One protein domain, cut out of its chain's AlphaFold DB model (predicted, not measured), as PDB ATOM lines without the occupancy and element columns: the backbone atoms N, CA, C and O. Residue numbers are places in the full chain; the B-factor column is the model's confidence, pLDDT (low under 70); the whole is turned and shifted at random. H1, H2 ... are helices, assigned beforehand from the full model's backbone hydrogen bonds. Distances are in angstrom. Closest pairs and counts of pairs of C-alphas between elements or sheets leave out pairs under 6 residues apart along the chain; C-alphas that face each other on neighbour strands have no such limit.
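This is residues 114 to 213 of the 638 residues of the protein "Tyr recombinase domain-containing protein" of Filimonas sp (UniProt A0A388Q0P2). Two helical hairpins are stacked crosswise: H1 runs back alongside part of the long H2 to make one layer, and H3 and H4 make a second layer whose helices cross H2 at a wide angle. H4 crosses H2 with its residues 198 to 202, H3 crosses farther along H2, at residues 140 to 143 of H2, and two long loops, residues 151 to 166 and 179 to 191, make the links before and after H3. The printed part has 100 residues with four named helices, in the order H1, H2, H3, H4, and no named strand, and the class is all helix. The whole is compact, with a radius of gyration of the C-alphas of 13.5 A, and its outline is rounded, spanning 36 by 27 by 21 A.

H1, residues 114 to 122, and H2, residues 127 to 150, form a helical hairpin. They touch at a shallow tilt of 13 degrees and run opposite ways; their closest C-alphas, those of Ile 121 and Lys 130, are 5.5 A apart. H2 touches H1 with residues 130 to 137 alone. H3, residues 167 to 178, only just touches H2, with 3 pairs of C-alphas within 8 A. Their closest C-alphas are those of Phe 143 and Phe 173, 6.7 A apart, and their lines are about perpendicular, at 78 degrees. H2 touches H3 with residues 140 to 143 alone, and H3 touches H2 with residues 173 to 176 alone. H4, residues 192 to 211, forms the second helical hairpin with H3. The two touch and run opposite ways at a shallow tilt of 32 degrees, only just short of steep; their closest C-alphas, those of Arg 174 and Ser 195, are 6.3 A apart. H4 touches H3 with residues 192 to 199 alone. H4 also touches H2, about perpendicular at 83 degrees, with residues 198 to 202 of H4 and 133 to 136 of H2 alone; the closest C-alphas, those of Val 136 and Lys 198, are 6.2 A apart. H2 is the hub, touching the three other helices. The helix packing is part aligned, with two pairs at a shallow tilt, and part crossed. H1 and H4 are close but not clearly touching: their closest C-alphas, those of Trp 117 and Met 205, are 7.0 A apart, and their lines are about perpendicular at 86 degrees. H1 and H3 are apart. In H1, H2, H3 and H4 every pair of backbone O of residue i and N of residue i+4 is within hydrogen-bond range.

H1 begins at C-alpha 114, at (10.623, -4.300, 10.274), and measures 12.5 A from its first to its last C-alpha, Asn 114 to Asp 122. H2, from Gln 127 to Asn 150, is the longest helix, with 24 residues and 34.1 A between its first and last C-alphas; C-alpha 150 is at (-0.896, -3.446, 26.927). H3, from Val 167 to Leu 178, measures 16.7 A. H4, from Ile 192 to Thr 211, measures 28.4 A and ends at C-alpha 211, at (6.754, -14.891, -3.011).

The two C-alphas farthest apart are those of Thr 183 and Gly 213, 40.3 A. The first and last printed C-alphas, those of Asn 114 and Gly 213, are 15.9 A apart. The printed part has no cut. The link from H1 to H2 is tight, with 4 residues, while the links from H2 to H3, with 16 residues, and from H3 to H4, with 13, are long. The mean pLDDT of the printed part is 91.4, and no printed residue is under 70.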
ATOM      1  N   ASN A 114       9.970  -5.608  10.344       96.25
ATOM      2  CA  ASN A 114      10.623  -4.300  10.274       96.25
ATOM      3  C   ASN A 114      11.641  -4.219   9.130       96.25
ATOM      4  O   ASN A 114      11.462  -3.416   8.215       96.25
ATOM      5  N   GLU A 115      12.648  -5.094   9.147       95.25
ATOM      6  CA  GLU A 115      13.719  -5.126   8.141       95.25
ATOM      7  C   GLU A 115      13.160  -5.394   6.741       95.25
ATOM      8  O   GLU A 115      13.530  -4.742   5.762       95.25
ATOM      9  N   TRP A 116      12.211  -6.332   6.642       95.75
ATOM     10  CA  TRP A 116      11.536  -6.625   5.382       95.75
ATOM     11  C   TRP A 116      10.823  -5.401   4.812       95.75
ATOM     12  O   TRP A 116      10.910  -5.115   3.615       95.75
ATOM     13  N   TRP A 117      10.098  -4.677   5.662       97.19
ATOM     14  CA  TRP A 117       9.304  -3.535   5.240       97.19
ATOM     15  C   TRP A 117      10.189  -2.363   4.809       97.19
ATOM     16  O   TRP A 117       9.896  -1.736   3.789       97.19
ATOM     17  N   GLU A 118      11.279  -2.092   5.528       96.25
ATOM     18  CA  GLU A 118      12.270  -1.067   5.167       96.25
ATOM     19  C   GLU A 118      12.905  -1.373   3.804       96.25
ATOM     20  O   GLU A 118      12.829  -0.544   2.892       96.25
ATOM     21  N   LYS A 119      13.342  -2.620   3.581       95.44
ATOM     22  CA  LYS A 119      13.833  -3.083   2.271       95.44
ATOM     23  C   LYS A 119      12.817  -2.857   1.147       95.44
ATOM     24  O   LYS A 119      13.177  -2.477   0.032       95.44
ATOM     25  N   GLN A 120      11.528  -3.082   1.409       95.25
ATOM     26  CA  GLN A 120      10.470  -2.853   0.421       95.25
ATOM     27  C   GLN A 120      10.198  -1.363   0.171       95.25
ATOM     28  O   GLN A 120       9.836  -1.019  -0.957       95.25
ATOM     29  N   ILE A 121      10.361  -0.495   1.179       94.56
ATOM     30  CA  ILE A 121      10.263   0.971   1.061       94.56
ATOM     31  C   ILE A 121      11.390   1.510   0.180       94.56
ATOM     32  O   ILE A 121      11.113   2.310  -0.716       94.56
ATOM     33  N   ASP A 122      12.624   1.061   0.395       92.75
ATOM     34  CA  ASP A 122      13.796   1.569  -0.330       92.75
ATOM     35  C   ASP A 122      13.779   1.187  -1.809       92.75
ATOM     36  O   ASP A 122      14.157   1.983  -2.663       92.75
ATOM     37  N   ARG A 123      13.199   0.026  -2.133       92.56
ATOM     38  CA  ARG A 123      12.952  -0.416  -3.515       92.56
ATOM     39  C   ARG A 123      11.860   0.376  -4.252       92.56
ATOM     40  O   ARG A 123      11.678   0.171  -5.451       92.56
ATOM     41  N   GLN A 124      11.062   1.217  -3.581       90.44
ATOM     42  CA  GLN A 124       9.980   1.950  -4.254       90.44
ATOM     43  C   GLN A 124      10.482   3.205  -4.969       90.44
ATOM     44  O   GLN A 124      10.870   4.177  -4.326       90.44
ATOM     45  N   ILE A 125      10.312   3.230  -6.291       86.50
ATOM     46  CA  ILE A 125      10.562   4.413  -7.130       86.50
ATOM     47  C   ILE A 125       9.428   5.445  -6.974       86.50
ATOM     48  O   ILE A 125       9.657   6.646  -6.851       86.50
ATOM     49  N   ASN A 126       8.169   4.992  -6.926       86.69
ATOM     50  CA  ASN A 126       7.024   5.895  -6.816       86.69
ATOM     51  C   ASN A 126       6.892   6.478  -5.396       86.69
ATOM     52  O   ASN A 126       6.490   5.777  -4.460       86.69
ATOM     53  N   GLN A 127       7.128   7.785  -5.257       88.00
ATOM     54  CA  GLN A 127       7.108   8.495  -3.969       88.00
ATOM     55  C   GLN A 127       5.784   8.363  -3.208       88.00
ATOM     56  O   GLN A 127       5.773   8.209  -1.987       88.00
ATOM     57  N   GLY A 128       4.646   8.354  -3.910       86.81
ATOM     58  CA  GLY A 128       3.343   8.178  -3.265       86.81
ATOM     59  C   GLY A 128       3.170   6.794  -2.642       86.81
ATOM     60  O   GLY A 128       2.618   6.660  -1.547       86.81
ATOM     61  N   THR A 129       3.683   5.763  -3.309       89.25
ATOM     62  CA  THR A 129       3.699   4.393  -2.785       89.25
ATOM     63  C   THR A 129       4.685   4.261  -1.630       89.25
ATOM     64  O   THR A 129       4.315   3.706  -0.594       89.25
ATOM     65  N   LYS A 130       5.880   4.851  -1.758       92.25
ATOM     66  CA  LYS A 130       6.898   4.917  -0.700       92.25
ATOM     67  C   LYS A 130       6.345   5.562   0.574       92.25
ATOM     68  O   LYS A 130       6.384   4.961   1.646       92.25
ATOM     69  N   MET A 131       5.713   6.731   0.447       90.75
ATOM     70  CA  MET A 131       5.082   7.447   1.561       90.75
ATOM     71  C   MET A 131       3.931   6.645   2.185       90.75
ATOM     72  O   MET A 131       3.799   6.587   3.407       90.75
ATOM     73  N   ARG A 132       3.105   5.972   1.370       92.19
ATOM     74  CA  ARG A 132       2.051   5.078   1.877       92.19
ATOM     75  C   ARG A 132       2.641   3.947   2.722       92.19
ATOM     76  O   ARG A 132       2.117   3.680   3.800       92.19
ATOM     77  N   TYR A 133       3.701   3.296   2.246       95.44
ATOM     78  CA  TYR A 133       4.366   2.216   2.975       95.44
ATOM     79  C   TYR A 133       4.997   2.711   4.270       95.44
ATOM     80  O   TYR A 133       4.769   2.086   5.300       95.44
ATOM     81  N   LYS A 134       5.679   3.862   4.245       95.06
ATOM     82  CA  LYS A 134       6.246   4.500   5.440       95.06
ATOM     83  C   LYS A 134       5.173   4.840   6.478       95.06
ATOM     84  O   LYS A 134       5.334   4.544   7.655       95.06
ATOM     85  N   ASN A 135       4.034   5.380   6.045       94.38
ATOM     86  CA  ASN A 135       2.923   5.702   6.946       94.38
ATOM     87  C   ASN A 135       2.330   4.461   7.628       94.38
ATOM     88  O   ASN A 135       2.018   4.507   8.815       94.38
ATOM     89  N   VAL A 136       2.146   3.360   6.892       96.25
ATOM     90  CA  VAL A 136       1.633   2.108   7.475       96.25
ATOM     91  C   VAL A 136       2.680   1.463   8.381       96.25
ATOM     92  O   VAL A 136       2.325   1.023   9.468       96.25
ATOM     93  N   TYR A 137       3.953   1.477   7.982       96.69
ATOM     94  CA  TYR A 137       5.068   0.990   8.795       96.69
ATOM     95  C   TYR A 137       5.156   1.711  10.142       96.69
ATOM     96  O   TYR A 137       5.133   1.068  11.186       96.69
ATOM     97  N   ASN A 138       5.142   3.046  10.137       95.31
ATOM     98  CA  ASN A 138       5.195   3.837  11.367       95.31
ATOM     99  C   ASN A 138       4.027   3.509  12.309       95.31
ATOM    100  O   ASN A 138       4.215   3.421  13.519       95.31
ATOM    101  N   LEU A 139       2.826   3.287  11.763       95.62
ATOM    102  CA  LEU A 139       1.669   2.864  12.554       95.62
ATOM    103  C   LEU A 139       1.822   1.445  13.104       95.62
ATOM    104  O   LEU A 139       1.398   1.202  14.226       95.62
ATOM    105  N   MET A 140       2.420   0.528  12.342       95.94
ATOM    106  CA  MET A 140       2.728  -0.820  12.822       95.94
ATOM    107  C   MET A 140       3.731  -0.788  13.976       95.94
ATOM    108  O   MET A 140       3.526  -1.462  14.977       95.94
ATOM    109  N   VAL A 141       4.778   0.032  13.869       95.94
ATOM    110  CA  VAL A 141       5.781   0.202  14.929       95.94
ATOM    111  C   VAL A 141       5.159   0.817  16.185       95.94
ATOM    112  O   VAL A 141       5.401   0.333  17.289       95.94
ATOM    113  N   GLN A 142       4.323   1.849  16.035       94.50
ATOM    114  CA  GLN A 142       3.576   2.429  17.159       94.50
ATOM    115  C   GLN A 142       2.632   1.407  17.799       94.50
ATOM    116  O   GLN A 142       2.595   1.284  19.021       94.50
ATOM    117  N   PHE A 143       1.910   0.634  16.984       95.62
ATOM    118  CA  PHE A 143       1.061  -0.437  17.484       95.62
ATOM    119  C   PHE A 143       1.866  -1.502  18.226       95.62
ATOM    120  O   PHE A 143       1.420  -1.948  19.270       95.62
ATOM    121  N   GLN A 144       3.045  -1.890  17.741       96.56
ATOM    122  CA  GLN A 144       3.871  -2.910  18.390       96.56
ATOM    123  C   GLN A 144       4.319  -2.486  19.795       96.56
ATOM    124  O   GLN A 144       4.245  -3.284  20.735       96.56
ATOM    125  N   LYS A 145       4.700  -1.214  19.957       94.31
ATOM    126  CA  LYS A 145       4.997  -0.617  21.268       94.31
ATOM    127  C   LYS A 145       3.785  -0.698  22.193       94.31
ATOM    128  O   LYS A 145       3.880  -1.195  23.308       94.31
ATOM    129  N   TRP A 146       2.613  -0.304  21.693       93.44
ATOM    130  CA  TRP A 146       1.367  -0.406  22.452       93.44
ATOM    131  C   TRP A 146       1.000  -1.862  22.791       93.44
ATOM    132  O   TRP A 146       0.615  -2.156  23.920       93.44
ATOM    133  N   TYR A 147       1.139  -2.782  21.837       93.69
ATOM    134  CA  TYR A 147       0.742  -4.186  21.933       93.69
ATOM    135  C   TYR A 147       1.615  -4.963  22.922       93.69
ATOM    136  O   TYR A 147       1.090  -5.718  23.743       93.69
ATOM    137  N   SER A 148       2.934  -4.745  22.899       92.69
ATOM    138  CA  SER A 148       3.869  -5.369  23.847       92.69
ATOM    139  C   SER A 148       3.520  -5.027  25.299       92.69
ATOM    140  O   SER A 148       3.352  -5.933  26.115       92.69
ATOM    141  N   VAL A 149       3.272  -3.750  25.594       91.31
ATOM    142  CA  VAL A 149       2.923  -3.283  26.945       91.31
ATOM    143  C   VAL A 149       1.502  -3.683  27.346       91.31
ATOM    144  O   VAL A 149       1.280  -4.289  28.393       91.31
ATOM    145  N   ASN A 150       0.507  -3.371  26.514       87.69
ATOM    146  CA  ASN A 150      -0.896  -3.446  26.927       87.69
ATOM    147  C   ASN A 150      -1.498  -4.843  26.776       87.69
ATOM    148  O   ASN A 150      -2.332  -5.231  27.599       87.69
ATOM    149  N   LYS A 151      -1.087  -5.593  25.745       88.44
ATOM    150  CA  LYS A 151      -1.626  -6.925  25.435       88.44
ATOM    151  C   LYS A 151      -0.717  -8.051  25.901       88.44
ATOM    152  O   LYS A 151      -1.219  -8.978  26.525       88.44
ATOM    153  N   LYS A 152       0.593  -7.969  25.640       85.69
ATOM    154  CA  LYS A 152       1.554  -8.997  26.081       85.69
ATOM    155  C   LYS A 152       2.055  -8.803  27.521       85.69
ATOM    156  O   LYS A 152       2.641  -9.738  28.050       85.69
ATOM    157  N   LYS A 153       1.818  -7.643  28.157       91.00
ATOM    158  CA  LYS A 153       2.336  -7.297  29.501       91.00
ATOM    159  C   LYS A 153       3.866  -7.409  29.594       91.00
ATOM    160  O   LYS A 153       4.415  -7.855  30.594       91.00
ATOM    161  N   GLN A 154       4.543  -7.017  28.520       89.12
ATOM    162  CA  GLN A 154       5.998  -7.024  28.378       89.12
ATOM    163  C   GLN A 154       6.546  -5.595  28.361       89.12
ATOM    164  O   GLN A 154       5.790  -4.629  28.242       89.12
ATOM    165  N   GLN A 155       7.872  -5.459  28.450       89.94
ATOM    166  CA  GLN A 155       8.531  -4.182  28.182       89.94
ATOM    167  C   GLN A 155       8.220  -3.697  26.762       89.94
ATOM    168  O   GLN A 155       7.995  -4.498  25.848       89.94
ATOM    169  N   GLU A 156       8.210  -2.375  26.589       92.81
ATOM    170  CA  GLU A 156       7.960  -1.759  25.291       92.81
ATOM    171  C   GLU A 156       8.958  -2.281  24.253       92.81
ATOM    172  O   GLU A 156      10.171  -2.136  24.392       92.81
ATOM    173  N   ASN A 157       8.429  -2.858  23.178       92.56
ATOM    174  CA  ASN A 157       9.222  -3.365  22.072       92.56
ATOM    175  C   ASN A 157       8.709  -2.794  20.745       92.56
ATOM    176  O   ASN A 157       7.507  -2.664  20.530       92.56
ATOM    177  N   LYS A 158       9.632  -2.473  19.835       95.00
ATOM    178  CA  LYS A 158       9.348  -2.031  18.458       95.00
ATOM    179  C   LYS A 158       9.518  -3.137  17.411       95.00
ATOM    180  O   LYS A 158       9.126  -2.946  16.260       95.00
ATOM    181  N   VAL A 159      10.132  -4.255  17.797       95.19
ATOM    182  CA  VAL A 159      10.435  -5.388  16.924       95.19
ATOM    183  C   VAL A 159       9.173  -6.208  16.699       95.19
ATOM    184  O   VAL A 159       8.504  -6.629  17.645       95.19
ATOM    185  N   ILE A 160       8.860  -6.428  15.428       95.56
ATOM    186  CA  ILE A 160       7.741  -7.231  14.954       95.56
ATOM    187  C   ILE A 160       8.338  -8.463  14.287       95.56
ATOM    188  O   ILE A 160       8.800  -8.396  13.149       95.56
ATOM    189  N   TYR A 161       8.352  -9.592  14.986       92.56
ATOM    190  CA  TYR A 161       8.804 -10.850  14.396       92.56
ATOM    191  C   TYR A 161       7.789 -11.357  13.379       92.56
ATOM    192  O   TYR A 161       6.586 -11.302  13.629       92.56
ATOM    193  N   MET A 162       8.258 -11.905  12.254       90.88
ATOM    194  CA  MET A 162       7.358 -12.460  11.238       90.88
ATOM    195  C   MET A 162       6.468 -13.573  11.807       90.88
ATOM    196  O   MET A 162       5.272 -13.595  11.530       90.88
ATOM    197  N   LYS A 163       7.020 -14.423  12.686       84.81
ATOM    198  CA  LYS A 163       6.276 -15.498  13.368       84.81
ATOM    199  C   LYS A 163       5.116 -15.005  14.243       84.81
ATOM    200  O   LYS A 163       4.156 -15.740  14.448       84.81
ATOM    201  N   ASP A 164       5.187 -13.763  14.724       86.25
ATOM    202  CA  ASP A 164       4.181 -13.177  15.614       86.25
ATOM    203  C   ASP A 164       3.011 -12.537  14.844       86.25
ATOM    204  O   ASP A 164       1.983 -12.209  15.440       86.25
ATOM    205  N   VAL A 165       3.137 -12.352  13.524       90.31
ATOM    206  CA  VAL A 165       2.104 -11.715  12.694       90.31
ATOM    207  C   VAL A 165       1.045 -12.747  12.298       90.31
ATOM    208  O   VAL A 165       1.046 -13.278  11.190       90.31
ATOM    209  N   ASN A 166       0.126 -13.028  13.220       83.62
ATOM    210  CA  ASN A 166      -1.006 -13.935  13.022       83.62
ATOM    211  C   ASN A 166      -2.347 -13.180  12.863       83.62
ATOM    212  O   ASN A 166      -2.397 -11.947  12.862       83.62
ATOM    213  N   VAL A 167      -3.448 -13.925  12.707       80.25
ATOM    214  CA  VAL A 167      -4.798 -13.353  12.545       80.25
ATOM    215  C   VAL A 167      -5.164 -12.449  13.729       80.25
ATOM    216  O   VAL A 167      -5.630 -11.330  13.514       80.25
ATOM    217  N   ASP A 168      -4.906 -12.888  14.963       81.19
ATOM    218  CA  ASP A 168      -5.248 -12.135  16.176       81.19
ATOM    219  C   ASP A 168      -4.474 -10.819  16.269       81.19
ATOM    220  O   ASP A 168      -5.062  -9.770  16.535       81.19
ATOM    221  N   TYR A 169      -3.177 -10.840  15.955       89.50
ATOM    222  CA  TYR A 169      -2.339  -9.646  15.891       89.50
ATOM    223  C   TYR A 169      -2.905  -8.609  14.911       89.50
ATOM    224  O   TYR A 169      -3.004  -7.420  15.225       89.50
ATOM    225  N   LEU A 170      -3.341  -9.053  13.729       92.00
ATOM    226  CA  LEU A 170      -3.927  -8.181  12.710       92.00
ATOM    227  C   LEU A 170      -5.323  -7.670  13.093       92.00
ATOM    228  O   LEU A 170      -5.669  -6.531  12.760       92.00
ATOM    229  N   LEU A 171      -6.134  -8.476  13.784       88.56
ATOM    230  CA  LEU A 171      -7.437  -8.054  14.302       88.56
ATOM    231  C   LEU A 171      -7.290  -7.044  15.444       88.56
ATOM    232  O   LEU A 171      -8.017  -6.048  15.467       88.56
ATOM    233  N   GLU A 172      -6.316  -7.229  16.331       92.00
ATOM    234  CA  GLU A 172      -5.975  -6.253  17.369       92.00
ATOM    235  C   GLU A 172      -5.420  -4.964  16.760       92.00
ATOM    236  O   GLU A 172      -5.845  -3.879  17.154       92.00
ATOM    237  N   PHE A 173      -4.582  -5.049  15.721       95.44
ATOM    238  CA  PHE A 173      -4.150  -3.866  14.973       95.44
ATOM    239  C   PHE A 173      -5.341  -3.128  14.350       95.44
ATOM    240  O   PHE A 173      -5.459  -1.903  14.454       95.44
ATOM    241  N   ARG A 174      -6.274  -3.867  13.733       94.69
ATOM    242  CA  ARG A 174      -7.510  -3.302  13.170       94.69
ATOM    243  C   ARG A 174      -8.329  -2.590  14.239       94.69
ATOM    244  O   ARG A 174      -8.805  -1.485  13.979       94.69
ATOM    245  N   LYS A 175      -8.501  -3.219  15.405       92.81
ATOM    246  CA  LYS A 175      -9.231  -2.665  16.549       92.81
ATOM    247  C   LYS A 175      -8.550  -1.397  17.048       92.81
ATOM    248  O   LYS A 175      -9.206  -0.363  17.116       92.81
ATOM    249  N   TRP A 176      -7.240  -1.439  17.282       95.00
ATOM    250  CA  TRP A 176      -6.446  -0.292  17.719       95.00
ATOM    251  C   TRP A 176      -6.601   0.904  16.772       95.00
ATOM    252  O   TRP A 176      -6.934   2.000  17.217       95.00
ATOM    253  N   LEU A 177      -6.529   0.694  15.453       94.50
ATOM    254  CA  LEU A 177      -6.767   1.759  14.468       94.50
ATOM    255  C   LEU A 177      -8.160   2.411  14.571       94.50
ATOM    256  O   LEU A 177      -8.300   3.581  14.210       94.50
ATOM    257  N   LEU A 178      -9.182   1.666  14.997       93.94
ATOM    258  CA  LEU A 178     -10.569   2.135  15.121       93.94
ATOM    259  C   LEU A 178     -10.874   2.765  16.490       93.94
ATOM    260  O   LEU A 178     -11.884   3.456  16.620       93.94
ATOM    261  N   THR A 179     -10.024   2.543  17.493       93.56
ATOM    262  CA  THR A 179     -10.154   3.170  18.815       93.56
ATOM    263  C   THR A 179      -9.666   4.613  18.813       93.56
ATOM    264  O   THR A 179      -8.790   4.978  18.018       93.56
ATOM    265  N   GLU A 180     -10.228   5.424  19.712       92.12
ATOM    266  CA  GLU A 180      -9.696   6.760  19.976       92.12
ATOM    267  C   GLU A 180      -8.241   6.655  20.464       92.12
ATOM    268  O   GLU A 180      -7.914   5.729  21.212       92.12
ATOM    269  N   PRO A 181      -7.345   7.535  19.991       88.94
ATOM    270  CA  PRO A 181      -5.978   7.590  20.484       88.94
ATOM    271  C   PRO A 181      -5.934   8.094  21.928       88.94
ATOM    272  O   PRO A 181      -6.706   8.975  22.305       88.94
ATOM    273  N   TYR A 182      -5.000   7.568  22.717       84.12
ATOM    274  CA  TYR A 182      -4.664   8.158  24.015       84.12
ATOM    275  C   TYR A 182      -3.956   9.509  23.823       84.12
ATOM    276  O   TYR A 182      -3.415   9.790  22.753       84.12
ATOM    277  N   THR A 183      -3.933  10.348  24.860       80.38
ATOM    278  CA  THR A 183      -3.364  11.713  24.812       80.38
ATOM    279  C   THR A 183      -1.897  11.760  24.375       80.38
ATOM    280  O   THR A 183      -1.463  12.742  23.780       80.38
ATOM    281  N   ASN A 184      -1.142  10.692  24.623       80.94
ATOM    282  CA  ASN A 184       0.263  10.535  24.253       80.94
ATOM    283  C   ASN A 184       0.486   9.850  22.887       80.94
ATOM    284  O   ASN A 184       1.628   9.732  22.441       80.94
ATOM    285  N   GLU A 185      -0.565   9.397  22.198       79.94
ATOM    286  CA  GLU A 185      -0.441   8.723  20.905       79.94
ATOM    287  C   GLU A 185      -0.507   9.716  19.734       79.94
ATOM    288  O   GLU A 185      -1.517  10.375  19.485       79.94
ATOM    289  N   VAL A 186       0.547   9.752  18.912       81.56
ATOM    290  CA  VAL A 186       0.618  10.586  17.695       81.56
ATOM    291  C   VAL A 186      -0.090   9.899  16.517       81.56
ATOM    292  O   VAL A 186       0.486   9.660  15.451       81.56
ATOM    293  N   ARG A 187      -1.366   9.549  16.699       87.62
ATOM    294  CA  ARG A 187      -2.232   8.999  15.643       87.62
ATOM    295  C   ARG A 187      -3.627   9.611  15.703       87.62
ATOM    296  O   ARG A 187      -4.014  10.239  16.676       87.62
ATOM    297  N   LYS A 188      -4.406   9.400  14.643       88.75
ATOM    298  CA  LYS A 188      -5.839   9.729  14.607       88.75
ATOM    299  C   LYS A 188      -6.646   8.447  14.498       88.75
ATOM    300  O   LYS A 188      -6.188   7.498  13.854       88.75
ATOM    301  N   LYS A 189      -7.854   8.441  15.061       92.88
ATOM    302  CA  LYS A 189      -8.824   7.370  14.832       92.88
ATOM    303  C   LYS A 189      -9.115   7.232  13.340       92.88
ATOM    304  O   LYS A 189      -9.388   8.211  12.640       92.88
ATOM    305  N   ASN A 190      -9.043   6.006  12.839       91.06
ATOM    306  CA  ASN A 190      -9.343   5.707  11.449       91.06
ATOM    307  C   ASN A 190     -10.831   5.415  11.238       91.06
ATOM    308  O   ASN A 190     -11.480   4.770  12.055       91.06
ATOM    309  N   ALA A 191     -11.321   5.731  10.039       91.56
ATOM    310  CA  ALA A 191     -12.539   5.124   9.514       91.56
ATOM    311  C   ALA A 191     -12.311   3.656   9.095       91.56
ATOM    312  O   ALA A 191     -11.187   3.254   8.775       91.56
ATOM    313  N   ILE A 192     -13.396   2.879   9.001       90.94
ATOM    314  CA  ILE A 192     -13.385   1.455   8.608       90.94
ATOM    315  C   ILE A 192     -12.644   1.240   7.283       90.94
ATOM    316  O   ILE A 192     -11.700   0.453   7.223       90.94
ATOM    317  N   ASN A 193     -13.009   1.989   6.238       92.31
ATOM    318  CA  ASN A 193     -12.384   1.856   4.922       92.31
ATOM    319  C   ASN A 193     -10.881   2.162   4.986       92.31
ATOM    320  O   ASN A 193     -10.072   1.408   4.448       92.31
ATOM    321  N   SER A 194     -10.489   3.228   5.692       92.81
ATOM    322  CA  SER A 194      -9.081   3.593   5.884       92.81
ATOM    323  C   SER A 194      -8.308   2.501   6.624       92.81
ATOM    324  O   SER A 194      -7.185   2.195   6.232       92.81
ATOM    325  N   SER A 195      -8.901   1.885   7.651       92.88
ATOM    326  CA  SER A 195      -8.309   0.748   8.365       92.88
ATOM    327  C   SER A 195      -8.116  -0.460   7.436       92.88
ATOM    328  O   SER A 195      -7.008  -0.987   7.332       92.88
ATOM    329  N   ASN A 196      -9.133  -0.814   6.640       94.31
ATOM    330  CA  ASN A 196      -9.037  -1.893   5.651       94.31
ATOM    331  C   ASN A 196      -7.933  -1.655   4.613       94.31
ATOM    332  O   ASN A 196      -7.228  -2.591   4.247       94.31
ATOM    333  N   TYR A 197      -7.753  -0.421   4.132       94.00
ATOM    334  CA  TYR A 197      -6.668  -0.113   3.195       94.00
ATOM    335  C   TYR A 197      -5.278  -0.264   3.831       94.00
ATOM    336  O   TYR A 197      -4.361  -0.730   3.153       94.00
ATOM    337  N   LYS A 198      -5.114   0.070   5.120       95.44
ATOM    338  CA  LYS A 198      -3.857  -0.169   5.853       95.44
ATOM    339  C   LYS A 198      -3.588  -1.672   6.005       95.44
ATOM    340  O   LYS A 198      -2.490  -2.120   5.696       95.44
ATOM    341  N   LEU A 199      -4.603  -2.466   6.344       95.31
ATOM    342  CA  LEU A 199      -4.501  -3.932   6.391       95.31
ATOM    343  C   LEU A 199      -4.199  -4.558   5.025       95.31
ATOM    344  O   LEU A 199      -3.366  -5.449   4.936       95.31
ATOM    345  N   LYS A 200      -4.808  -4.067   3.939       95.25
ATOM    346  CA  LYS A 200      -4.464  -4.504   2.574       95.25
ATOM    347  C   LYS A 200      -3.004  -4.202   2.224       95.25
ATOM    348  O   LYS A 200      -2.384  -4.980   1.505       95.25
ATOM    349  N   CYS A 201      -2.448  -3.103   2.737       96.19
ATOM    350  CA  CYS A 201      -1.026  -2.805   2.594       96.19
ATOM    351  C   CYS A 201      -0.162  -3.853   3.312       96.19
ATOM    352  O   CYS A 201       0.779  -4.360   2.711       96.19
ATOM    353  N   ILE A 202      -0.520  -4.230   4.545       96.12
ATOM    354  CA  ILE A 202       0.163  -5.299   5.296       96.12
ATOM    355  C   ILE A 202       0.038  -6.640   4.564       96.12
ATOM    356  O   ILE A 202       1.044  -7.312   4.356       96.12
ATOM    357  N   LYS A 203      -1.159  -6.985   4.069       94.94
ATOM    358  CA  LYS A 203      -1.388  -8.187   3.249       94.94
ATOM    359  C   LYS A 203      -0.456  -8.234   2.046       94.94
ATOM    360  O   LYS A 203       0.126  -9.271   1.759       94.94
ATOM    361  N   SER A 204      -0.275  -7.102   1.364       94.12
ATOM    362  CA  SER A 204       0.665  -7.016   0.248       94.12
ATOM    363  C   SER A 204       2.115  -7.261   0.675       94.12
ATOM    364  O   SER A 204       2.851  -7.854  -0.106       94.12
ATOM    365  N   MET A 205       2.535  -6.810   1.860       94.38
ATOM    366  CA  MET A 205       3.904  -7.016   2.358       94.38
ATOM    367  C   MET A 205       4.171  -8.464   2.746       94.38
ATOM    368  O   MET A 205       5.227  -8.993   2.407       94.38
ATOM    369  N   ILE A 206       3.196  -9.103   3.391       92.12
ATOM    370  CA  ILE A 206       3.251 -10.519   3.769       92.12
ATOM    371  C   ILE A 206       3.234 -11.418   2.532       92.12
ATOM    372  O   ILE A 206       4.059 -12.314   2.397       92.12
ATOM    373  N   ASN A 207       2.348 -11.146   1.572       90.31
ATOM    374  CA  ASN A 207       2.319 -11.924   0.336       90.31
ATOM    375  C   ASN A 207       3.656 -11.824  -0.415       90.31
ATOM    376  O   ASN A 207       4.163 -12.831  -0.894       90.31
ATOM    377  N   LYS A 208       4.264 -10.630  -0.467       90.94
ATOM    378  CA  LYS A 208       5.593 -10.455  -1.066       90.94
ATOM    379  C   LYS A 208       6.692 -11.195  -0.306       90.94
ATOM    380  O   LYS A 208       7.576 -11.736  -0.958       90.94
ATOM    381  N   SER A 209       6.658 -11.240   1.032       90.38
ATOM    382  CA  SER A 209       7.675 -11.984   1.795       90.38
ATOM    383  C   SER A 209       7.635 -13.475   1.480       90.38
ATOM    384  O   SER A 209       8.683 -14.111   1.463       90.38
ATOM    385  N   HIS A 210       6.440 -14.007   1.213       83.38
ATOM    386  CA  HIS A 210       6.244 -15.386   0.789       83.38
ATOM    387  C   HIS A 210       6.750 -15.607  -0.643       83.38
ATOM    388  O   HIS A 210       7.560 -16.498  -0.870       83.38
ATOM    389  N   THR A 211       6.336 -14.767  -1.601       85.06
ATOM    390  CA  THR A 211       6.754 -14.891  -3.011       85.06
ATOM    391  C   THR A 211       8.262 -14.719  -3.206       85.06
ATOM    392  O   THR A 211       8.850 -15.413  -4.023       85.06
ATOM    393  N   GLU A 212       8.898 -13.811  -2.463       85.50
ATOM    394  CA  GLU A 212      10.345 -13.560  -2.542       85.50
ATOM    395  C   GLU A 212      11.170 -14.478  -1.615       85.50
ATOM    396  O   GLU A 212      12.373 -14.272  -1.466       85.50
ATOM    397  N   GLY A 213      10.545 -15.455  -0.944       82.12
ATOM    398  CA  GLY A 213      11.239 -16.409  -0.069       82.12
ATOM    399  C   GLY A 213      11.872 -15.800   1.191       82.12
ATOM    400  O   GLY A 213      12.677 -16.449   1.854       82.12
TER     401      GLY A 213